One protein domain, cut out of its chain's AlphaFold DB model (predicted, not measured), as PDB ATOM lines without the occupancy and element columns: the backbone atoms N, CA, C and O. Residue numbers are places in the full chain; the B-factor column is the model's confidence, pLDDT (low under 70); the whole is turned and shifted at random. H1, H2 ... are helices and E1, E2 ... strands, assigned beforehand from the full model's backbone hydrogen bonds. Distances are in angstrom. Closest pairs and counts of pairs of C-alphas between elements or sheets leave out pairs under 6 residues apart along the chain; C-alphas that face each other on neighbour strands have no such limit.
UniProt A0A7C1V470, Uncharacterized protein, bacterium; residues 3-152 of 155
ATOM      1  N   ILE A   3     -90.685 -16.082  39.514       69.69
ATOM      2  CA  ILE A   3     -89.595 -16.915  40.050       69.69
ATOM      3  C   ILE A   3     -88.551 -17.081  38.963       69.69
ATOM      4  O   ILE A   3     -88.923 -17.286  37.813       69.69
ATOM      5  N   GLY A   4     -87.280 -16.977  39.334       75.38
ATOM      6  CA  GLY A   4     -86.127 -17.234  38.492       75.38
ATOM      7  C   GLY A   4     -85.289 -18.398  38.998       75.38
ATOM      8  O   GLY A   4     -85.143 -18.552  40.207       75.38
ATOM      9  N   VAL A   5     -84.688 -19.166  38.097       79.25
ATOM     10  CA  VAL A   5     -83.575 -20.071  38.424       79.25
ATOM     11  C   VAL A   5     -82.402 -19.691  37.551       79.25
ATOM     12  O   VAL A   5     -82.558 -19.663  36.334       79.25
ATOM     13  N   ASN A   6     -81.258 -19.391  38.162       80.44
ATOM     14  CA  ASN A   6     -80.051 -19.014  37.452       80.44
ATOM     15  C   ASN A   6     -78.877 -19.961  37.730       80.44
ATOM     16  O   ASN A   6     -78.533 -20.152  38.889       80.44
ATOM     17  N   PHE A   7     -78.256 -20.517  36.688       78.19
ATOM     18  CA  PHE A   7     -77.109 -21.436  36.779       78.19
ATOM     19  C   PHE A   7     -75.820 -20.740  36.333       78.19
ATOM     20  O   PHE A   7     -75.829 -20.112  35.273       78.19
ATOM     21  N   LYS A   8     -74.739 -20.851  37.124       80.69
ATOM     22  CA  LYS A   8     -73.388 -20.321  36.831       80.69
ATOM     23  C   LYS A   8     -72.301 -21.092  37.603       80.69
ATOM     24  O   LYS A   8     -72.590 -21.486  38.723       80.69
ATOM     25  N   PRO A   9     -71.044 -21.202  37.149       68.00
ATOM     26  CA  PRO A   9     -70.566 -20.832  35.824       68.00
ATOM     27  C   PRO A   9     -70.992 -21.872  34.782       68.00
ATOM     28  O   PRO A   9     -71.117 -23.057  35.091       68.00
ATOM     29  N   LEU A  10     -71.248 -21.420  33.556       71.75
ATOM     30  CA  LEU A  10     -71.421 -22.300  32.400       71.75
ATOM     31  C   LEU A  10     -70.494 -21.798  31.296       71.75
ATOM     32  O   LEU A  10     -70.509 -20.621  30.955       71.75
ATOM     33  N   TYR A  11     -69.672 -22.673  30.737       70.25
ATOM     34  CA  TYR A  11     -68.807 -22.308  29.620       70.25
ATOM     35  C   TYR A  11     -69.518 -22.653  28.313       70.25
ATOM     36  O   TYR A  11     -70.117 -23.715  28.203       70.25
ATOM     37  N   PHE A  12     -69.493 -21.784  27.308       67.56
ATOM     38  CA  PHE A  12     -70.024 -22.125  25.984       67.56
ATOM     39  C   PHE A  12     -68.879 -22.590  25.088       67.56
ATOM     40  O   PHE A  12     -67.958 -21.822  24.820       67.56
ATOM     41  N   TYR A  13     -68.954 -23.824  24.586       59.78
ATOM     42  CA  TYR A  13     -67.962 -24.351  23.642       59.78
ATOM     43  C   TYR A  13     -68.132 -23.781  22.234       59.78
ATOM     44  O   TYR A  13     -67.173 -23.697  21.468       59.78
ATOM     45  N   SER A  14     -69.363 -23.417  21.863       53.19
ATOM     46  CA  SER A  14     -69.676 -23.044  20.488       53.19
ATOM     47  C   SER A  14     -69.640 -21.526  20.306       53.19
ATOM     48  O   SER A  14     -70.448 -20.797  20.879       53.19
ATOM     49  N   SER A  15     -68.783 -21.060  19.403       54.19
ATOM     50  CA  SER A  15     -68.859 -19.723  18.800       54.19
ATOM     51  C   SER A  15     -70.086 -19.544  17.890       54.19
ATOM     52  O   SER A  15     -70.251 -18.494  17.271       54.19
ATOM     53  N   ASN A  16     -70.961 -20.552  17.772       63.88
ATOM     54  CA  ASN A  16     -72.018 -20.578  16.771       63.88
ATOM     55  C   ASN A  16     -73.412 -20.459  17.395       63.88
ATOM     56  O   ASN A  16     -74.208 -21.398  17.401       63.88
ATOM     57  N   LEU A  17     -73.717 -19.243  17.851       74.00
ATOM     58  CA  LEU A  17     -75.044 -18.792  18.279       74.00
ATOM     59  C   LEU A  17     -76.164 -19.226  17.312       74.00
ATOM     60  O   LEU A  17     -77.273 -19.525  17.749       74.00
ATOM     61  N   LYS A  18     -75.880 -19.314  16.002       79.06
ATOM     62  CA  LYS A  18     -76.859 -19.765  15.003       79.06
ATOM     63  C   LYS A  18     -77.258 -21.228  15.200       79.06
ATOM     64  O   LYS A  18     -78.435 -21.525  15.045       79.06
ATOM     65  N   LYS A  19     -76.328 -22.122  15.564       82.38
ATOM     66  CA  LYS A  19     -76.647 -23.538  15.836       82.38
ATOM     67  C   LYS A  19     -77.561 -23.677  17.047       82.38
ATOM     68  O   LYS A  19     -78.562 -24.374  16.971       82.38
ATOM     69  N   ILE A  20     -77.249 -22.949  18.121       80.50
ATOM     70  CA  ILE A  20     -78.075 -22.918  19.336       80.50
ATOM     71  C   ILE A  20     -79.485 -22.418  18.999       80.50
ATOM     72  O   ILE A  20     -80.465 -23.022  19.418       80.50
ATOM     73  N   LYS A  21     -79.599 -21.347  18.200       83.25
ATOM     74  CA  LYS A  21     -80.895 -20.816  17.754       83.25
ATOM     75  C   LYS A  21     -81.697 -21.838  16.946       83.25
ATOM     76  O   LYS A  21     -82.850 -22.064  17.281       83.25
ATOM     77  N   HIS A  22     -81.101 -22.466  15.930       87.56
ATOM     78  CA  HIS A  22     -81.800 -23.471  15.114       87.56
ATOM     79  C   HIS A  22     -82.286 -24.640  15.969       87.56
ATOM     80  O   HIS A  22     -83.464 -24.964  15.937       87.56
ATOM     81  N   HIS A  23     -81.418 -25.175  16.829       87.44
ATOM     82  CA  HIS A  23     -81.778 -26.267  17.730       87.44
ATOM     83  C   HIS A  23     -82.958 -25.915  18.648       87.44
ATOM     84  O   HIS A  23     -83.872 -26.709  18.842       87.44
ATOM     85  N   LEU A  24     -82.971 -24.702  19.204       84.56
ATOM     86  CA  LEU A  24     -84.071 -24.238  20.052       84.56
ATOM     87  C   LEU A  24     -85.371 -24.010  19.260       84.56
ATOM     88  O   LEU A  24     -86.448 -24.272  19.793       84.56
ATOM     89  N   LEU A  25     -85.288 -23.559  18.006       86.31
ATOM     90  CA  LEU A  25     -86.449 -23.475  17.112       86.31
ATOM     91  C   LEU A  25     -87.017 -24.872  16.820       86.31
ATOM     92  O   LEU A  25     -88.230 -25.051  16.907       86.31
ATOM     93  N   ASP A  26     -86.158 -25.864  16.573       86.94
ATOM     94  CA  ASP A  26     -86.559 -27.260  16.333       86.94
ATOM     95  C   ASP A  26     -87.239 -27.886  17.563       86.94
ATOM     96  O   ASP A  26     -88.140 -28.715  17.441       86.94
ATOM     97  N   MET A  27     -86.868 -27.441  18.768       83.88
ATOM     98  CA  MET A  27     -87.544 -27.800  20.022       83.88
ATOM     99  C   MET A  27     -88.895 -27.083  20.228       83.88
ATOM    100  O   MET A  27     -89.563 -27.320  21.237       83.88
ATOM    101  N   GLY A  28     -89.308 -26.204  19.309       84.06
ATOM    102  CA  GLY A  28     -90.585 -25.486  19.353       84.06
ATOM    103  C   GLY A  28     -90.575 -24.195  20.180       84.06
ATOM    104  O   GLY A  28     -91.643 -23.692  20.543       84.06
ATOM    105  N   TYR A  29     -89.400 -23.645  20.504       84.25
ATOM    106  CA  TYR A  29     -89.310 -22.349  21.178       84.25
ATOM    107  C   TYR A  29     -89.449 -21.189  20.192       84.25
ATOM    108  O   TYR A  29     -88.855 -21.184  19.119       84.25
ATOM    109  N   VAL A  30     -90.151 -20.137  20.608       85.06
ATOM    110  CA  VAL A  30     -90.092 -18.825  19.960       85.06
ATOM    111  C   VAL A  30     -88.889 -18.076  20.509       85.06
ATOM    112  O   VAL A  30     -88.778 -17.895  21.721       85.06
ATOM    113  N   ILE A  31     -88.002 -17.613  19.632       84.12
ATOM    114  CA  ILE A  31     -86.785 -16.892  20.017       84.12
ATOM    115  C   ILE A  31     -86.963 -15.401  19.732       84.12
ATOM    116  O   ILE A  31     -87.261 -15.009  18.606       84.12
ATOM    117  N   LYS A  32     -86.745 -14.568  20.750       82.56
ATOM    118  CA  LYS A  32     -86.602 -13.113  20.636       82.56
ATOM    119  C   LYS A  32     -85.184 -12.730  21.029       82.56
ATOM    120  O   LYS A  32     -84.721 -13.071  22.117       82.56
ATOM    121  N   GLU A  33     -84.489 -12.045  20.136       80.00
ATOM    122  CA  GLU A  33     -83.153 -11.522  20.406       80.00
ATOM    123  C   GLU A  33     -83.289 -10.178  21.117       80.00
ATOM    124  O   GLU A  33     -83.896  -9.255  20.585       80.00
ATOM    125  N   GLU A  34     -82.765 -10.086  22.336       71.12
ATOM    126  CA  GLU A  34     -82.759  -8.831  23.102       71.12
ATOM    127  C   GLU A  34     -81.442  -8.065  22.866       71.12
ATOM    128  O   GLU A  34     -81.405  -6.842  22.930       71.12
ATOM    129  N   SER A  35     -80.348  -8.786  22.591       72.19
ATOM    130  CA  SER A  35     -79.070  -8.269  22.070       72.19
ATOM    131  C   SER A  35     -78.199  -9.433  21.573       72.19
ATOM    132  O   SER A  35     -78.579 -10.595  21.739       72.19
ATOM    133  N   ASP A  36     -77.004  -9.140  21.046       63.91
ATOM    134  CA  ASP A  36     -76.030 -10.118  20.520       63.91
ATOM    135  C   ASP A  36     -75.738 -11.299  21.466       63.91
ATOM    136  O   ASP A  36     -75.362 -12.389  21.031       63.91
ATOM    137  N   PHE A  37     -75.937 -11.094  22.769       67.62
ATOM    138  CA  PHE A  37     -75.613 -12.048  23.828       67.62
ATOM    139  C   PHE A  37     -76.825 -12.470  24.671       67.62
ATOM    140  O   PHE A  37     -76.667 -13.155  25.683       67.62
ATOM    141  N   PHE A  38     -78.041 -12.062  24.303       69.94
ATOM    142  CA  PHE A  38     -79.255 -12.369  25.060       69.94
ATOM    143  C   PHE A  38     -80.348 -12.926  24.151       69.94
ATOM    144  O   PHE A  38     -80.903 -12.219  23.310       69.94
ATOM    145  N   LEU A  39     -80.699 -14.191  24.387       72.75
ATOM    146  CA  LEU A  39     -81.834 -14.855  23.760       72.75
ATOM    147  C   LEU A  39     -82.947 -15.045  24.777       72.75
ATOM    148  O   LEU A  39     -82.777 -15.694  25.811       72.75
ATOM    149  N   LYS A  40     -84.119 -14.521  24.460       78.62
ATOM    150  CA  LYS A  40     -85.338 -14.767  25.208       78.62
ATOM    151  C   LYS A  40     -86.147 -15.833  24.480       78.62
ATOM    152  O   LYS A  40     -86.520 -15.642  23.327       78.62
ATOM    153  N   LEU A  41     -86.409 -16.951  25.149       76.69
ATOM    154  CA  LEU A  41     -87.227 -18.037  24.623       76.69
ATOM    155  C   LEU A  41     -88.617 -18.002  25.251       76.69
ATOM    156  O   LEU A  41     -88.764 -17.885  26.470       76.69
ATOM    157  N   GLU A  42     -89.639 -18.147  24.428       76.69
ATOM    158  CA  GLU A  42     -91.036 -18.239  24.844       76.69
ATOM    159  C   GLU A  42     -91.611 -19.552  24.292       76.69
ATOM    160  O   GLU A  42     -91.312 -19.941  23.164       76.69
ATOM    161  N   LEU A  43     -92.403 -20.273  25.089       72.00
ATOM    162  CA  LEU A  43     -93.150 -21.434  24.596       72.00
ATOM    163  C   LEU A  43     -94.496 -20.947  24.061       72.00
ATOM    164  O   LEU A  43     -95.210 -20.226  24.753       72.00
ATOM    165  N   PHE A  44     -94.856 -21.369  22.847       61.66
ATOM    166  CA  PHE A  44     -96.004 -20.833  22.097       61.66
ATOM    167  C   PHE A  44     -97.346 -20.899  22.852       61.66
ATOM    168  O   PHE A  44     -98.230 -20.081  22.620       61.66
ATOM    169  N   GLN A  45     -97.501 -21.865  23.761       65.44
ATOM    170  CA  GLN A  45     -98.746 -22.138  24.486       65.44
ATOM    171  C   GLN A  45     -98.670 -21.835  25.993       65.44
ATOM    172  O   GLN A  45     -99.584 -22.204  26.731       65.44
ATOM    173  N   SER A  46     -97.597 -21.206  26.490       65.75
ATOM    174  CA  SER A  46     -97.453 -20.955  27.929       65.75
ATOM    175  C   SER A  46     -97.031 -19.524  28.259       65.75
ATOM    176  O   SER A  46     -96.314 -18.858  27.520       65.75
ATOM    177  N   ASN A  47     -97.435 -19.055  29.445       66.12
ATOM    178  CA  ASN A  47     -96.957 -17.792  30.027       66.12
ATOM    179  C   ASN A  47     -95.514 -17.901  30.574       66.12
ATOM    180  O   ASN A  47     -95.073 -17.072  31.380       66.12
ATOM    181  N   GLU A  48     -94.777 -18.943  30.192       67.44
ATOM    182  CA  GLU A  48     -93.424 -19.215  30.661       67.44
ATOM    183  C   GLU A  48     -92.396 -18.564  29.731       67.44
ATOM    184  O   GLU A  48     -92.521 -18.604  28.507       67.44
ATOM    185  N   ARG A  49     -91.362 -17.945  30.313       69.25
ATOM    186  CA  ARG A  49     -90.341 -17.214  29.555       69.25
ATOM    187  C   ARG A  49     -88.948 -17.573  30.048       69.25
ATOM    188  O   ARG A  49     -88.574 -17.290  31.184       69.25
ATOM    189  N   PHE A  50     -88.141 -18.143  29.176       70.44
ATOM    190  CA  PHE A  50     -86.749 -18.458  29.451       70.44
ATOM    191  C   PHE A  50     -85.872 -17.318  28.943       70.44
ATOM    192  O   PHE A  50     -86.125 -16.747  27.889       70.44
ATOM    193  N   LEU A  51     -84.841 -16.964  29.700       68.25
ATOM    194  CA  LEU A  51     -83.826 -16.012  29.278       68.25
ATOM    195  C   LEU A  51     -82.469 -16.709  29.316       68.25
ATOM    196  O   LEU A  51     -81.912 -16.996  30.378       68.25
ATOM    197  N   ILE A  52     -81.924 -16.971  28.141       67.44
ATOM    198  CA  ILE A  52     -80.573 -17.481  27.993       67.44
ATOM    199  C   ILE A  52     -79.664 -16.289  27.723       67.44
ATOM    200  O   ILE A  52     -79.827 -15.572  26.736       67.44
ATOM    201  N   ARG A  53     -78.694 -16.074  28.609       66.69
ATOM    202  CA  ARG A  53     -77.659 -15.062  28.433       66.69
ATOM    203  C   ARG A  53     -76.349 -15.760  28.060       66.69
ATOM    204  O   ARG A  53     -75.715 -16.437  28.867       66.69
ATOM    205  N   ILE A  54     -75.940 -15.573  26.814       59.94
ATOM    206  CA  ILE A  54     -74.793 -16.223  26.184       59.94
ATOM    207  C   ILE A  54     -73.591 -15.280  26.307       59.94
ATOM    208  O   ILE A  54     -73.359 -14.442  25.448       59.94
ATOM    209  N   TYR A  55     -72.837 -15.382  27.404       56.25
ATOM    210  CA  TYR A  55     -71.519 -14.742  27.569       56.25
ATOM    211  C   TYR A  55     -70.450 -15.821  27.781       56.25
ATOM    212  O   TYR A  55     -70.793 -16.967  28.065       56.25
ATOM    213  N   LYS A  56     -69.158 -15.451  27.745       46.75
ATOM    214  CA  LYS A  56     -68.021 -16.329  28.106       46.75
ATOM    215  C   LYS A  56     -68.202 -17.094  29.436       46.75
ATOM    216  O   LYS A  56     -67.570 -18.126  29.605       46.75
ATOM    217  N   THR A  57     -69.044 -16.607  30.357       45.97
ATOM    218  CA  THR A  57     -69.347 -17.227  31.667       45.97
ATOM    219  C   THR A  57     -70.736 -17.884  31.771       45.97
ATOM    220  O   THR A  57     -71.087 -18.369  32.846       45.97
ATOM    221  N   GLY A  58     -71.523 -17.850  30.686       52.41
ATOM    222  CA  GLY A  58     -72.797 -18.551  30.491       52.41
ATOM    223  C   GLY A  58     -73.816 -18.429  31.622       52.41
ATOM    224  O   GLY A  58     -73.973 -19.314  32.458       52.41
ATOM    225  N   ASP A  59     -74.590 -17.350  31.610       60.12
ATOM    226  CA  ASP A  59     -75.659 -17.162  32.582       60.12
ATOM    227  C   ASP A  59     -76.970 -17.743  32.031       60.12
ATOM    228  O   ASP A  59     -77.564 -17.205  31.099       60.12
ATOM    229  N   PHE A  60     -77.496 -18.801  32.643       63.69
ATOM    230  CA  PHE A  60     -78.785 -19.371  32.231       63.69
ATOM    231  C   PHE A  60     -79.862 -18.989  33.209       63.69
ATOM    232  O   PHE A  60     -79.703 -19.317  34.374       63.69
ATOM    233  N   SER A  61     -80.931 -18.316  32.775       68.38
ATOM    234  CA  SER A  61     -81.992 -17.871  33.679       68.38
ATOM    235  C   SER A  61     -83.380 -18.258  33.181       68.38
ATOM    236  O   SER A  61     -83.880 -17.709  32.206       68.38
ATOM    237  N   TYR A  62     -84.066 -19.162  33.872       70.19
ATOM    238  CA  TYR A  62     -85.467 -19.444  33.562       70.19
ATOM    239  C   TYR A  62     -86.396 -18.632  34.447       70.19
ATOM    240  O   TYR A  62     -86.196 -18.633  35.659       70.19
ATOM    241  N   TYR A  63     -87.423 -17.997  33.875       72.25
ATOM    242  CA  TYR A  63     -88.450 -17.313  34.643       72.25
ATOM    243  C   TYR A  63     -89.860 -17.770  34.270       72.25
ATOM    244  O   TYR A  63     -90.174 -18.156  33.148       72.25
ATOM    245  N   SER A  64     -90.779 -17.695  35.220       68.00
ATOM    246  CA  SER A  64     -92.202 -17.836  34.907       68.00
ATOM    247  C   SER A  64     -93.020 -16.902  35.772       68.00
ATOM    248  O   SER A  64     -92.645 -16.592  36.910       68.00
ATOM    249  N   TYR A  65     -94.124 -16.435  35.195       68.81
ATOM    250  CA  TYR A  65     -95.109 -15.625  35.887       68.81
ATOM    251  C   TYR A  65     -96.180 -16.543  36.455       68.81
ATOM    252  O   TYR A  65     -96.785 -17.328  35.733       68.81
ATOM    253  N   TYR A  66     -96.400 -16.433  37.760       67.88
ATOM    254  CA  TYR A  66     -97.451 -17.161  38.452       67.88
ATOM    255  C   TYR A  66     -98.277 -16.203  39.306       67.88
ATOM    256  O   TYR A  66     -97.712 -15.336  39.986       67.88
ATOM    257  N   ASP A  67     -99.597 -16.389  39.328       66.38
ATOM    258  CA  ASP A  67    -100.501 -15.629  40.206       66.38
ATOM    259  C   ASP A  67    -100.220 -15.920  41.684       66.38
ATOM    260  O   ASP A  67    -100.242 -15.032  42.534       66.38
ATOM    261  N   ARG A  68     -99.875 -17.176  41.987       67.69
ATOM    262  CA  ARG A  68     -99.401 -17.647  43.295       67.69
ATOM    263  C   ARG A  68     -98.222 -18.578  43.083       67.69
ATOM    264  O   ARG A  68     -98.180 -19.253  42.069       67.69
ATOM    265  N   ILE A  69     -97.296 -18.640  44.038       69.31
ATOM    266  CA  ILE A  69     -96.194 -19.608  44.019       69.31
ATOM    267  C   ILE A  69     -96.578 -20.801  44.885       69.31
ATOM    268  O   ILE A  69     -96.701 -20.676  46.104       69.31
ATOM    269  N   ASN A  70     -96.722 -21.973  44.274       71.75
ATOM    270  CA  ASN A  70     -96.886 -23.226  44.999       71.75
ATOM    271  C   ASN A  70     -95.794 -24.249  44.643       71.75
ATOM    272  O   ASN A  70     -94.955 -24.045  43.764       71.75
ATOM    273  N   ARG A  71     -95.802 -25.371  45.367       73.56
ATOM    274  CA  ARG A  71     -94.823 -26.452  45.207       73.56
ATOM    275  C   ARG A  71     -94.805 -27.038  43.794       73.56
ATOM    276  O   ARG A  71     -93.728 -27.373  43.319       73.56
ATOM    277  N   ILE A  72     -95.963 -27.190  43.155       80.19
ATOM    278  CA  ILE A  72     -96.082 -27.808  41.830       80.19
ATOM    279  C   ILE A  72     -95.455 -26.888  40.784       80.19
ATOM    280  O   ILE A  72     -94.590 -27.320  40.032       80.19
ATOM    281  N   GLN A  73     -95.808 -25.602  40.800       76.50
ATOM    282  CA  GLN A  73     -95.265 -24.605  39.873       76.50
ATOM    283  C   GLN A  73     -93.751 -24.454  40.020       76.50
ATOM    284  O   GLN A  73     -93.030 -24.464  39.030       76.50
ATOM    285  N   LEU A  74     -93.253 -24.383  41.258       75.69
ATOM    286  CA  LEU A  74     -91.817 -24.338  41.515       75.69
ATOM    287  C   LEU A  74     -91.123 -25.623  41.048       75.69
ATOM    288  O   LEU A  74     -90.061 -25.557  40.444       75.69
ATOM    289  N   SER A  75     -91.730 -26.787  41.287       78.12
ATOM    290  CA  SER A  75     -91.167 -28.058  40.833       78.12
ATOM    291  C   SER A  75     -91.072 -28.129  39.314       78.12
ATOM    292  O   SER A  75     -90.026 -28.493  38.785       78.12
ATOM    293  N   ASN A  76     -92.135 -27.728  38.619       79.38
ATOM    294  CA  ASN A  76     -92.168 -27.678  37.163       79.38
ATOM    295  C   ASN A  76     -91.134 -26.691  36.625       79.38
ATOM    296  O   ASN A  76     -90.428 -27.015  35.672       79.38
ATOM    297  N   LEU A  77     -90.999 -25.524  37.266       79.25
ATOM    298  CA  LEU A  77     -90.031 -24.506  36.876       79.25
ATOM    299  C   LEU A  77     -88.603 -25.073  36.871       79.25
ATOM    300  O   LEU A  77     -87.870 -24.974  35.886       79.25
ATOM    301  N   ILE A  78     -88.218 -25.695  37.984       78.06
ATOM    302  CA  ILE A  78     -86.860 -26.199  38.194       78.06
ATOM    303  C   ILE A  78     -86.587 -27.382  37.269       78.06
ATOM    304  O   ILE A  78     -85.575 -27.373  36.577       78.06
ATOM    305  N   SER A  79     -87.503 -28.352  37.192       81.44
ATOM    306  CA  SER A  79     -87.344 -29.510  36.309       81.44
ATOM    307  C   SER A  79     -87.187 -29.097  34.845       81.44
ATOM    308  O   SER A  79     -86.269 -29.572  34.187       81.44
ATOM    309  N   LYS A  80     -88.013 -28.168  34.343       80.50
ATOM    310  CA  LYS A  80     -87.896 -27.664  32.963       80.50
ATOM    311  C   LYS A  80     -86.560 -26.963  32.714       80.50
ATOM    312  O   LYS A  80     -85.946 -27.178  31.674       80.50
ATOM    313  N   SER A  81     -86.091 -26.161  33.675       79.94
ATOM    314  CA  SER A  81     -84.787 -25.488  33.564       79.94
ATOM    315  C   SER A  81     -83.643 -26.488  33.430       79.94
ATOM    316  O   SER A  81     -82.760 -26.311  32.598       79.94
ATOM    317  N   MET A  82     -83.672 -27.535  34.256       80.38
ATOM    318  CA  MET A  82     -82.639 -28.565  34.274       80.38
ATOM    319  C   MET A  82     -82.661 -29.417  33.004       80.38
ATOM    320  O   MET A  82     -81.603 -29.707  32.464       80.38
ATOM    321  N   VAL A  83     -83.846 -29.774  32.492       84.31
ATOM    322  CA  VAL A  83     -83.985 -30.509  31.222       84.31
ATOM    323  C   VAL A  83     -83.383 -29.716  30.062       84.31
ATOM    324  O   VAL A  83     -82.644 -30.277  29.260       84.31
ATOM    325  N   LEU A  84     -83.651 -28.409  29.986       80.50
ATOM    326  CA  LEU A  84     -83.067 -27.560  28.948       80.50
ATOM    327  C   LEU A  84     -81.545 -27.441  29.105       80.50
ATOM    328  O   LEU A  84     -80.820 -27.539  28.119       80.50
ATOM    329  N   LEU A  85     -81.054 -27.267  30.337       80.56
ATOM    330  CA  LEU A  85     -79.619 -27.234  30.627       80.56
ATOM    331  C   LEU A  85     -78.930 -28.534  30.178       80.56
ATOM    332  O   LEU A  85     -77.910 -28.488  29.497       80.56
ATOM    333  N   GLU A  86     -79.516 -29.683  30.512       82.50
ATOM    334  CA  GLU A  86     -79.000 -31.001  30.141       82.50
ATOM    335  C   GLU A  86     -79.029 -31.227  28.628       82.50
ATOM    336  O   GLU A  86     -78.088 -31.766  28.047       82.50
ATOM    337  N   ASN A  87     -80.091 -30.774  27.965       85.44
ATOM    338  CA  ASN A  87     -80.199 -30.849  26.516       85.44
ATOM    339  C   ASN A  87     -79.100 -30.017  25.833       85.44
ATOM    340  O   ASN A  87     -78.410 -30.512  24.945       85.44
ATOM    341  N   LEU A  88     -78.866 -28.785  26.287       81.62
ATOM    342  CA  LEU A  88     -77.806 -27.944  25.730       81.62
ATOM    343  C   LEU A  88     -76.406 -28.504  26.025       81.62
ATOM    344  O   LEU A  88     -75.509 -28.377  25.190       81.62
ATOM    345  N   ARG A  89     -76.222 -29.150  27.184       81.69
ATOM    346  CA  ARG A  89     -74.978 -29.838  27.561       81.69
ATOM    347  C   ARG A  89     -74.706 -31.055  26.680       81.69
ATOM    348  O   ARG A  89     -73.629 -31.156  26.110       81.69
ATOM    349  N   SER A  90     -75.679 -31.953  26.539       85.75
ATOM    350  CA  SER A  90     -75.554 -33.179  25.727       85.75
ATOM    351  C   SER A  90     -75.343 -32.898  24.236       85.75
ATOM    352  O   SER A  90     -74.709 -33.695  23.552       85.75
ATOM    353  N   ASN A  91     -75.793 -31.740  23.744       84.50
ATOM    354  CA  ASN A  91     -75.511 -31.268  22.385       84.50
ATOM    355  C   ASN A  91     -74.188 -30.482  22.263       84.50
ATOM    356  O   ASN A  91     -73.928 -29.868  21.228       84.50
ATOM    357  N   ASN A  92     -73.340 -30.480  23.300       81.44
ATOM    358  CA  ASN A  92     -72.054 -29.773  23.347       81.44
ATOM    359  C   ASN A  92     -72.152 -28.257  23.085       81.44
ATOM    360  O   ASN A  92     -71.184 -27.627  22.652       81.44
ATOM    361  N   PHE A  93     -73.302 -27.634  23.357       80.00
ATOM    362  CA  PHE A  93     -73.418 -26.177  23.284       80.00
ATOM    363  C   PHE A  93     -72.803 -25.509  24.515       80.00
ATOM    364  O   PHE A  93     -72.235 -24.419  24.400       80.00
ATOM    365  N   ILE A  94     -72.877 -26.179  25.670       78.00
ATOM    366  CA  ILE A  94     -72.346 -25.711  26.953       78.00
ATOM    367  C   ILE A  94     -71.571 -26.792  27.709       78.00
ATOM    368  O   ILE A  94     -71.874 -27.978  27.611       78.00
ATOM    369  N   GLN A  95     -70.628 -26.354  28.535       78.25
ATOM    370  CA  GLN A  95     -69.983 -27.094  29.604       78.25
ATOM    371  C   GLN A  95     -70.527 -26.599  30.942       78.25
ATOM    372  O   GLN A  95     -70.580 -25.393  31.199       78.25
ATOM    373  N   VAL A  96     -70.883 -27.532  31.820       76.50
ATOM    374  CA  VAL A  96     -71.115 -27.209  33.227       76.50
ATOM    375  C   VAL A  96     -69.775 -27.233  33.949       76.50
ATOM    376  O   VAL A  96     -69.074 -28.241  33.900       76.50
ATOM    377  N   GLU A  97     -69.436 -26.140  34.625       77.25
ATOM    378  CA  GLU A  97     -68.253 -26.057  35.478       77.25
ATOM    379  C   GLU A  97     -68.639 -26.182  36.955       77.25
ATOM    380  O   GLU A  97     -69.695 -25.710  37.391       77.25
ATOM    381  N   TYR A  98     -67.758 -26.812  37.731       74.88
ATOM    382  CA  TYR A  98     -67.915 -26.972  39.173       74.88
ATOM    383  C   TYR A  98     -66.904 -26.089  39.929       74.88
ATOM    384  O   TYR A  98     -65.767 -25.957  39.481       74.88
ATOM    385  N   PRO A  99     -67.280 -25.491  41.076       79.19
ATOM    386  CA  PRO A  99     -68.577 -25.610  41.744       79.19
ATOM    387  C   PRO A  99     -69.692 -24.845  41.014       79.19
ATOM    388  O   PRO A  99     -69.550 -23.667  40.679       79.19
ATOM    389  N   GLN A 100     -70.836 -25.507  40.822       80.81
ATOM    390  CA  GLN A 100     -71.987 -24.917  40.155       80.81
ATOM    391  C   GLN A 100     -72.850 -24.159  41.168       80.81
ATOM    392  O   GLN A 100     -73.392 -24.720  42.119       80.81
ATOM    393  N   LYS A 101     -73.010 -22.861  40.956       83.56
ATOM    394  CA  LYS A 101     -73.880 -21.959  41.711       83.56
ATOM    395  C   LYS A 101     -75.251 -21.885  41.043       83.56
ATOM    396  O   LYS A 101     -75.365 -21.656  39.839       83.56
ATOM    397  N   ILE A 102     -76.299 -22.047  41.847       83.38
ATOM    398  CA  ILE A 102     -77.691 -22.001  41.396       83.38
ATOM    399  C   ILE A 102     -78.447 -20.988  42.244       83.38
ATOM    400  O   ILE A 102     -78.580 -21.152  43.455       83.38
ATOM    401  N   TYR A 103     -78.945 -19.934  41.617       81.69
ATOM    402  CA  TYR A 103     -79.668 -18.859  42.280       81.69
ATOM    403  C   TYR A 103     -81.161 -18.995  42.002       81.69
ATOM    404  O   TYR A 103     -81.608 -18.848  40.868       81.69
ATOM    405  N   PHE A 104     -81.943 -19.241  43.045       79.94
ATOM    406  CA  PHE A 104     -83.398 -19.202  42.986       79.94
ATOM    407  C   PHE A 104     -83.849 -17.810  43.414       79.94
ATOM    408  O   PHE A 104     -83.674 -17.426  44.571       79.94
ATOM    409  N   LEU A 105     -84.388 -17.056  42.463       76.69
ATOM    410  CA  LEU A 105     -84.826 -15.676  42.631       76.69
ATOM    411  C   LEU A 105     -86.346 -15.650  42.797       76.69
ATOM    412  O   LEU A 105     -87.065 -16.188  41.961       76.69
ATOM    413  N   PHE A 106     -86.854 -15.009  43.839       75.56
ATOM    414  CA  PHE A 106     -88.280 -14.897  44.124       75.56
ATOM    415  C   PHE A 106     -88.674 -13.422  44.113       75.56
ATOM    416  O   PHE A 106     -88.269 -12.665  44.980       75.56
ATOM    417  N   PHE A 107     -89.488 -13.006  43.149       69.06
ATOM    418  CA  PHE A 107     -89.984 -11.637  43.024       69.06
ATOM    419  C   PHE A 107     -91.510 -11.625  43.196       69.06
ATOM    420  O   PHE A 107     -92.245 -12.280  42.451       69.06
ATOM    421  N   GLY A 108     -92.023 -10.879  44.173       62.06
ATOM    422  CA  GLY A 108     -93.464 -10.752  44.409       62.06
ATOM    423  C   GLY A 108     -93.802 -10.281  45.821       62.06
ATOM    424  O   GLY A 108     -92.926 -10.204  46.678       62.06
ATOM    425  N   GLU A 109     -95.079  -9.973  46.061       54.81
ATOM    426  CA  GLU A 109     -95.538  -9.468  47.357       54.81
ATOM    427  C   GLU A 109     -95.300 -10.474  48.497       54.81
ATOM    428  O   GLU A 109     -95.721 -11.636  48.440       54.81
ATOM    429  N   LYS A 110     -94.657  -9.981  49.567       51.84
ATOM    430  CA  LYS A 110     -94.238 -10.701  50.785       51.84
ATOM    431  C   LYS A 110     -95.266 -11.676  51.362       51.84
ATOM    432  O   LYS A 110     -94.886 -12.702  51.918       51.84
ATOM    433  N   LYS A 111     -96.561 -11.366  51.255       56.31
ATOM    434  CA  LYS A 111     -97.624 -12.070  51.992       56.31
ATOM    435  C   LYS A 111     -97.801 -13.538  51.580       56.31
ATOM    436  O   LYS A 111     -98.313 -14.323  52.373       56.31
ATOM    437  N   ASN A 112     -97.338 -13.934  50.390       57.59
ATOM    438  CA  ASN A 112     -97.643 -15.252  49.817       57.59
ATOM    439  C   ASN A 112     -96.452 -16.219  49.717       57.59
ATOM    440  O   ASN A 112     -96.625 -17.353  49.268       57.59
ATOM    441  N   ILE A 113     -95.251 -15.819  50.145       61.72
ATOM    442  CA  ILE A 113     -94.050 -16.664  50.076       61.72
ATOM    443  C   ILE A 113     -93.688 -17.121  51.485       61.72
ATOM    444  O   ILE A 113     -93.375 -16.308  52.343       61.72
ATOM    445  N   LYS A 114     -93.692 -18.438  51.723       71.25
ATOM    446  CA  LYS A 114     -93.113 -19.044  52.936       71.25
ATOM    447  C   LYS A 114     -91.747 -19.648  52.579       71.25
ATOM    448  O   LYS A 114     -91.734 -20.773  52.062       71.25
ATOM    449  N   PRO A 115     -90.617 -18.956  52.840       68.12
ATOM    450  CA  PRO A 115     -89.289 -19.366  52.367       68.12
ATOM    451  C   PRO A 115     -88.912 -20.803  52.748       68.12
ATOM    452  O   PRO A 115     -88.418 -21.554  51.911       68.12
ATOM    453  N   GLU A 116     -89.250 -21.243  53.964       73.06
ATOM    454  CA  GLU A 116     -88.954 -22.603  54.440       73.06
ATOM    455  C   GLU A 116     -89.675 -23.712  53.655       73.06
ATOM    456  O   GLU A 116     -89.123 -24.793  53.437       73.06
ATOM    457  N   ARG A 117     -90.901 -23.468  53.167       73.38
ATOM    458  CA  ARG A 117     -91.620 -24.458  52.341       73.38
ATOM    459  C   ARG A 117     -90.993 -24.581  50.955       73.38
ATOM    460  O   ARG A 117     -90.852 -25.687  50.441       73.38
ATOM    461  N   ILE A 118     -90.599 -23.452  50.377       74.25
ATOM    462  CA  ILE A 118     -89.944 -23.355  49.068       74.25
ATOM    463  C   ILE A 118     -88.559 -24.006  49.103       74.25
ATOM    464  O   ILE A 118     -88.236 -24.820  48.239       74.25
ATOM    465  N   LYS A 119     -87.792 -23.741  50.162       77.56
ATOM    466  CA  LYS A 119     -86.491 -24.361  50.439       77.56
ATOM    467  C   LYS A 119     -86.556 -25.888  50.386       77.56
ATOM    468  O   LYS A 119     -85.760 -26.501  49.684       77.56
ATOM    469  N   LYS A 120     -87.519 -26.515  51.076       79.62
ATOM    470  CA  LYS A 120     -87.667 -27.986  51.079       79.62
ATOM    471  C   LYS A 120     -87.902 -28.560  49.679       79.62
ATOM    472  O   LYS A 120     -87.368 -29.618  49.356       79.62
ATOM    473  N   VAL A 121     -88.688 -27.872  48.849       78.12
ATOM    474  CA  VAL A 121     -88.962 -28.291  47.463       78.12
ATOM    475  C   VAL A 121     -87.700 -28.195  46.610       78.12
ATOM    476  O   VAL A 121     -87.367 -29.150  45.914       78.12
ATOM    477  N   ILE A 122     -86.977 -27.080  46.719       78.38
ATOM    478  CA  ILE A 122     -85.732 -26.841  45.984       78.38
ATOM    479  C   ILE A 122     -84.682 -27.889  46.340       78.38
ATOM    480  O   ILE A 122     -84.162 -28.553  45.449       78.38
ATOM    481  N   LEU A 123     -84.433 -28.109  47.634       78.69
ATOM    482  CA  LEU A 123     -83.454 -29.099  48.088       78.69
ATOM    483  C   LEU A 123     -83.800 -30.510  47.607       78.69
ATOM    484  O   LEU A 123     -82.907 -31.246  47.202       78.69
ATOM    485  N   LYS A 124     -85.088 -30.880  47.598       81.94
ATOM    486  CA  LYS A 124     -85.524 -32.187  47.092       81.94
ATOM    487  C   LYS A 124     -85.195 -32.367  45.607       81.94
ATOM    488  O   LYS A 124     -84.714 -33.427  45.226       81.94
ATOM    489  N   ILE A 125     -85.451 -31.358  44.776       74.81
ATOM    490  CA  ILE A 125     -85.207 -31.448  43.328       74.81
ATOM    491  C   ILE A 125     -83.708 -31.399  43.034       74.81
ATOM    492  O   ILE A 125     -83.211 -32.215  42.264       74.81
ATOM    493  N   CYS A 126     -82.976 -30.497  43.687       76.44
ATOM    494  CA  CYS A 126     -81.533 -30.388  43.506       76.44
ATOM    495  C   CYS A 126     -80.797 -31.643  43.982       76.44
ATOM    496  O   CYS A 126     -79.864 -32.053  43.310       76.44
ATOM    497  N   LYS A 127     -81.239 -32.307  45.059       77.88
ATOM    498  CA  LYS A 127     -80.666 -33.598  45.475       77.88
ATOM    499  C   LYS A 127     -80.817 -34.678  44.399       77.88
ATOM    500  O   LYS A 127     -79.924 -35.496  44.243       77.88
ATOM    501  N   ASN A 128     -81.927 -34.681  43.661       76.81
ATOM    502  CA  ASN A 128     -82.124 -35.645  42.580       76.81
ATOM    503  C   ASN A 128     -81.217 -35.342  41.377       76.81
ATOM    504  O   ASN A 128     -80.658 -36.266  40.802       76.81
ATOM    505  N   TYR A 129     -81.067 -34.065  41.016       72.94
ATOM    506  CA  TYR A 129     -80.250 -33.644  39.870       72.94
ATOM    507  C   TYR A 129     -78.739 -33.659  40.140       72.94
ATOM    508  O   TYR A 129     -77.961 -33.959  39.244       72.94
ATOM    509  N   PHE A 130     -78.324 -33.359  41.369       76.00
ATOM    510  CA  PHE A 130     -76.925 -33.314  41.800       76.00
ATOM    511  C   PHE A 130     -76.654 -34.386  42.853       76.00
ATOM    512  O   PHE A 130     -76.077 -34.108  43.901       76.00
ATOM    513  N   ASN A 131     -77.128 -35.607  42.604       78.38
ATOM    514  CA  ASN A 131     -77.052 -36.721  43.553       78.38
ATOM    515  C   ASN A 131     -75.617 -37.061  44.001       78.38
ATOM    516  O   ASN A 131     -75.440 -37.528  45.119       78.38
ATOM    517  N   GLN A 132     -74.623 -36.798  43.150       80.62
ATOM    518  CA  GLN A 132     -73.188 -37.002  43.392       80.62
ATOM    519  C   GLN A 132     -72.463 -35.730  43.868       80.62
ATOM    520  O   GLN A 132     -71.235 -35.689  43.918       80.62
ATOM    521  N   CYS A 133     -73.195 -34.654  44.165       79.81
ATOM    522  CA  CYS A 133     -72.600 -33.406  44.618       79.81
ATOM    523  C   CYS A 133     -72.965 -33.117  46.067       79.81
ATOM    524  O   CYS A 133     -74.116 -33.250  46.495       79.81
ATOM    525  N   LYS A 134     -72.003 -32.553  46.791       82.75
ATOM    526  CA  LYS A 134     -72.290 -31.865  48.041       82.75
ATOM    527  C   LYS A 134     -72.994 -30.546  47.724       82.75
ATOM    528  O   LYS A 134     -72.450 -29.694  47.024       82.75
ATOM    529  N   ILE A 135     -74.211 -30.379  48.245       83.50
ATOM    530  CA  ILE A 135     -75.017 -29.166  48.057       83.50
ATOM    531  C   ILE A 135     -74.920 -28.291  49.309       83.50
ATOM    532  O   ILE A 135     -75.440 -28.640  50.370       83.50
ATOM    533  N   ILE A 136     -74.301 -27.123  49.171       83.62
ATOM    534  CA  ILE A 136     -74.278 -26.057  50.176       83.62
ATOM    535  C   ILE A 136     -75.327 -25.018  49.792       83.62
ATOM    536  O   ILE A 136     -75.526 -24.725  48.616       83.62
ATOM    537  N   TYR A 137     -76.017 -24.437  50.771       83.62
ATOM    538  CA  TYR A 137     -77.028 -23.423  50.496       83.62
ATOM    539  C   TYR A 137     -77.023 -22.290  51.509       83.62
ATOM    540  O   TYR A 137     -76.727 -22.482  52.686       83.62
ATOM    541  N   LYS A 138     -77.401 -21.097  51.046       83.56
ATOM    542  CA  LYS A 138     -77.553 -19.903  51.876       83.56
ATOM    543  C   LYS A 138     -78.619 -18.987  51.284       83.56
ATOM    544  O   LYS A 138     -78.578 -18.663  50.097       83.56
ATOM    545  N   PHE A 139     -79.554 -18.528  52.113       80.44
ATOM    546  CA  PHE A 139     -80.376 -17.374  51.753       80.44
ATOM    547  C   PHE A 139     -79.501 -16.123  51.821       80.44
ATOM    548  O   PHE A 139     -78.932 -15.818  52.869       80.44
ATOM    549  N   GLN A 140     -79.349 -15.429  50.694       78.19
ATOM    550  CA  GLN A 140     -78.632 -14.151  50.654       78.19
ATOM    551  C   GLN A 140     -79.537 -13.005  51.113       78.19
ATOM    552  O   GLN A 140     -79.063 -12.049  51.715       78.19
ATOM    553  N   ASN A 141     -80.834 -13.125  50.843       76.75
ATOM    554  CA  ASN A 141     -81.904 -12.286  51.367       76.75
ATOM    555  C   ASN A 141     -83.242 -13.040  51.224       76.75
ATOM    556  O   ASN A 141     -83.276 -14.182  50.763       76.75
ATOM    557  N   GLU A 142     -84.349 -12.400  51.600       69.81
ATOM    558  CA  GLU A 142     -85.699 -12.985  51.546       69.81
ATOM    559  C   GLU A 142     -86.187 -13.338  50.124       69.81
ATOM    560  O   GLU A 142     -87.125 -14.121  49.968       69.81
ATOM    561  N   TYR A 143     -85.517 -12.823  49.093       73.38
ATOM    562  CA  TYR A 143     -85.854 -12.996  47.679       73.38
ATOM    563  C   TYR A 143     -84.866 -13.892  46.927       73.38
ATOM    564  O   TYR A 143     -85.054 -14.131  45.738       73.38
ATOM    565  N   MET A 144     -83.809 -14.393  47.574       79.31
ATOM    566  CA  MET A 144     -82.767 -15.151  46.885       79.31
ATOM    567  C   MET A 144     -82.203 -16.284  47.739       79.31
ATOM    568  O   MET A 144     -81.505 -16.062  48.734       79.31
ATOM    569  N   LEU A 145     -82.441 -17.514  47.280       82.31
ATOM    570  CA  LEU A 145     -81.759 -18.709  47.766       82.31
ATOM    571  C   LEU A 145     -80.615 -19.048  46.812       82.31
ATOM    572  O   LEU A 145     -80.852 -19.379  45.652       82.31
ATOM    573  N   LYS A 146     -79.379 -19.001  47.309       86.31
ATOM    574  CA  LYS A 146     -78.204 -19.491  46.589       86.31
ATOM    575  C   LYS A 146     -77.935 -20.938  47.001       86.31
ATOM    576  O   LYS A 146     -77.825 -21.222  48.194       86.31
ATOM    577  N   LEU A 147     -77.784 -21.821  46.022       85.19
ATOM    578  CA  LEU A 147     -77.168 -23.136  46.168       85.19
ATOM    579  C   LEU A 147     -75.785 -23.136  45.521       85.19
ATOM    580  O   LEU A 147     -75.534 -22.410  44.561       85.19
ATOM    581  N   GLU A 148     -74.915 -23.984  46.033       85.56
ATOM    582  CA  GLU A 148     -73.620 -24.308  45.466       85.56
ATOM    583  C   GLU A 148     -73.474 -25.829  45.494       85.56
ATOM    584  O   GLU A 148     -73.496 -26.435  46.563       85.56
ATOM    585  N   ALA A 149     -73.416 -26.444  44.318       83.25
ATOM    586  CA  ALA A 149     -73.167 -27.863  44.138       83.25
ATOM    587  C   ALA A 149     -71.688 -28.048  43.788       83.25
ATOM    588  O   ALA A 149     -71.228 -27.580  42.746       83.25
ATOM    589  N   SER A 150     -70.937 -28.713  44.659       84.44
ATOM    590  CA  SER A 150     -69.550 -29.110  44.409       84.44
ATOM    591  C   SER A 150     -69.495 -30.613  44.164       84.44
ATOM    592  O   SER A 150     -70.116 -31.364  44.923       84.44
ATOM    593  N   GLN A 151     -68.750 -31.060  43.151       78.31
ATOM    594  CA  GLN A 151     -68.427 -32.480  43.022       78.31
ATOM    595  C   GLN A 151     -67.737 -32.944  44.305       78.31
ATOM    596  O   GLN A 151     -66.859 -32.256  44.830       78.31
ATOM    597  N   GLU A 152     -68.177 -34.075  44.849       66.25
ATOM    598  CA  GLU A 152     -67.332 -34.781  45.801       66.25
ATOM    599  C   GLU A 152     -66.139 -35.298  44.995       66.25
ATOM    600  O   GLU A 152     -66.328 -35.942  43.964       66.25
TER     601      GLU A 152
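What this domain is: This is residues 3 to 152 of the 155 residues of an uncharacterized protein of bacterium (UniProt A0A7C1V470). One twisted sheet of eight strands makes a broad wall; two helices, H2 and H3, lie side by side over one face, and the other face is bare. H2 slants over the middle of the sheet, H3 lies over E8 and E6 toward the E7 edge, and the short helix H1 packs beside the strands at the E2 edge. This makes two layers, with H1, H2 and H3 on one face of the sheet. The printed part has 150 residues with three named helices and eight named strands, along the chain E1 H1 E2 E3 E4 E5 H2 E6 H3 E7 E8; the sheet's order is E2 E3 E4 E5 E1 E6 E8 E7, all antiparallel, and the class is mixed. The whole is compact and rounded, with a radius of gyration of the C-alphas of 15.3 A and spans of 42 by 38 by 23 A.

How they stand to each other: Start at the edge strand E2, residues 29 to 35, and go on to E3, residues 38 to 43, E4, residues 48 to 53, and E5, residues 59 to 65; they form a meander, each strand the antiparallel neighbour of the one before. Look for N 32 and O 40 at 2.8 A between E2 and E3, N 41 and O 50 at 2.8 A between E3 and E4, and N 51 and O 61 at 2.8 A between E4 and E5, each within hydrogen-bond range. Beside E5 comes E1, residues 3 to 12, with N 5 and O 62 at 2.9 A, then E6, residues 94 to 107, with N 6 and O 103 at 2.8 A. E1 bends by 71 degrees at residue 9 and E6 by 100 degrees at residue 98. E8, residues 144 to 151, has N 147 and O 102 of E6 at 2.8 A, and the hairpin of E7, residues 133 to 141, and E8 has N 136 and O 148 at 2.8 A. Now look over the sheet to H2, residues 71 to 90, at a height of 8.6 A over the sheet. It lies over E5 and E1, and on the local plane it runs slantwise at 31 degrees to E5, only just more than along. Its closest C-alphas to E5 are those of Ser 81 and Tyr 62, 6.1 A apart. H3, residues 115 to 129, is on the same face, at a height of 9.1 A, over E8 and only just over E6, with 3 of its C-alphas falling there; it runs along the strands, at 25 degrees to E8 on the local plane. H2 and H3 touch, closest at the C-alphas of Arg 71 and Val 121, 6.5 A apart, at a shallow tilt of 32 degrees, the same way. E5, H2, E6 and E6, H3, E7 are split strand-helix-strand units, two strands running the same way with another between them, and both crossovers are right-handed. H1, residues 17 to 26, is on the sheet at a height of 6.7 A, over none of its strands; its closest C-alphas to E2 are those of Leu 25 and Ile 31, 7.2 A apart. H1 and H2 are only just apart, at 8.1 A. In H1, H2 and H3 every O i to N i+4 pair is within hydrogen-bond range.

Where its parts are: Find C-alpha 3 at (-89.595, -16.915, 40.050), where E1 begins; it runs 24.7 A. H1 measures 14.4 A, E2 17.4 A, E3 16.6 A, E4 16.5 A and E5 19.8 A. H2 begins at C-alpha 71, at (-94.823, -26.452, 45.207), and runs 28.2 A; E6, the longest strand by residues, runs 27.7 A. H3 measures 21.0 A and E7 24.0 A, and E8, 22.8 A, ends at C-alpha 151, at (-68.427, -32.480, 43.022).

The domain as a whole: The two C-alphas farthest apart, those of Ser 15 and Lys 111, are 44.6 A apart. The printed part has no cut and no long link; E6 to H3 is short, and the other links are tight. The mean pLDDT of the printed part is 74.7; look for values under 70 in 43 residues, among them 12 to 16, 51 to 61 and 107 to 113.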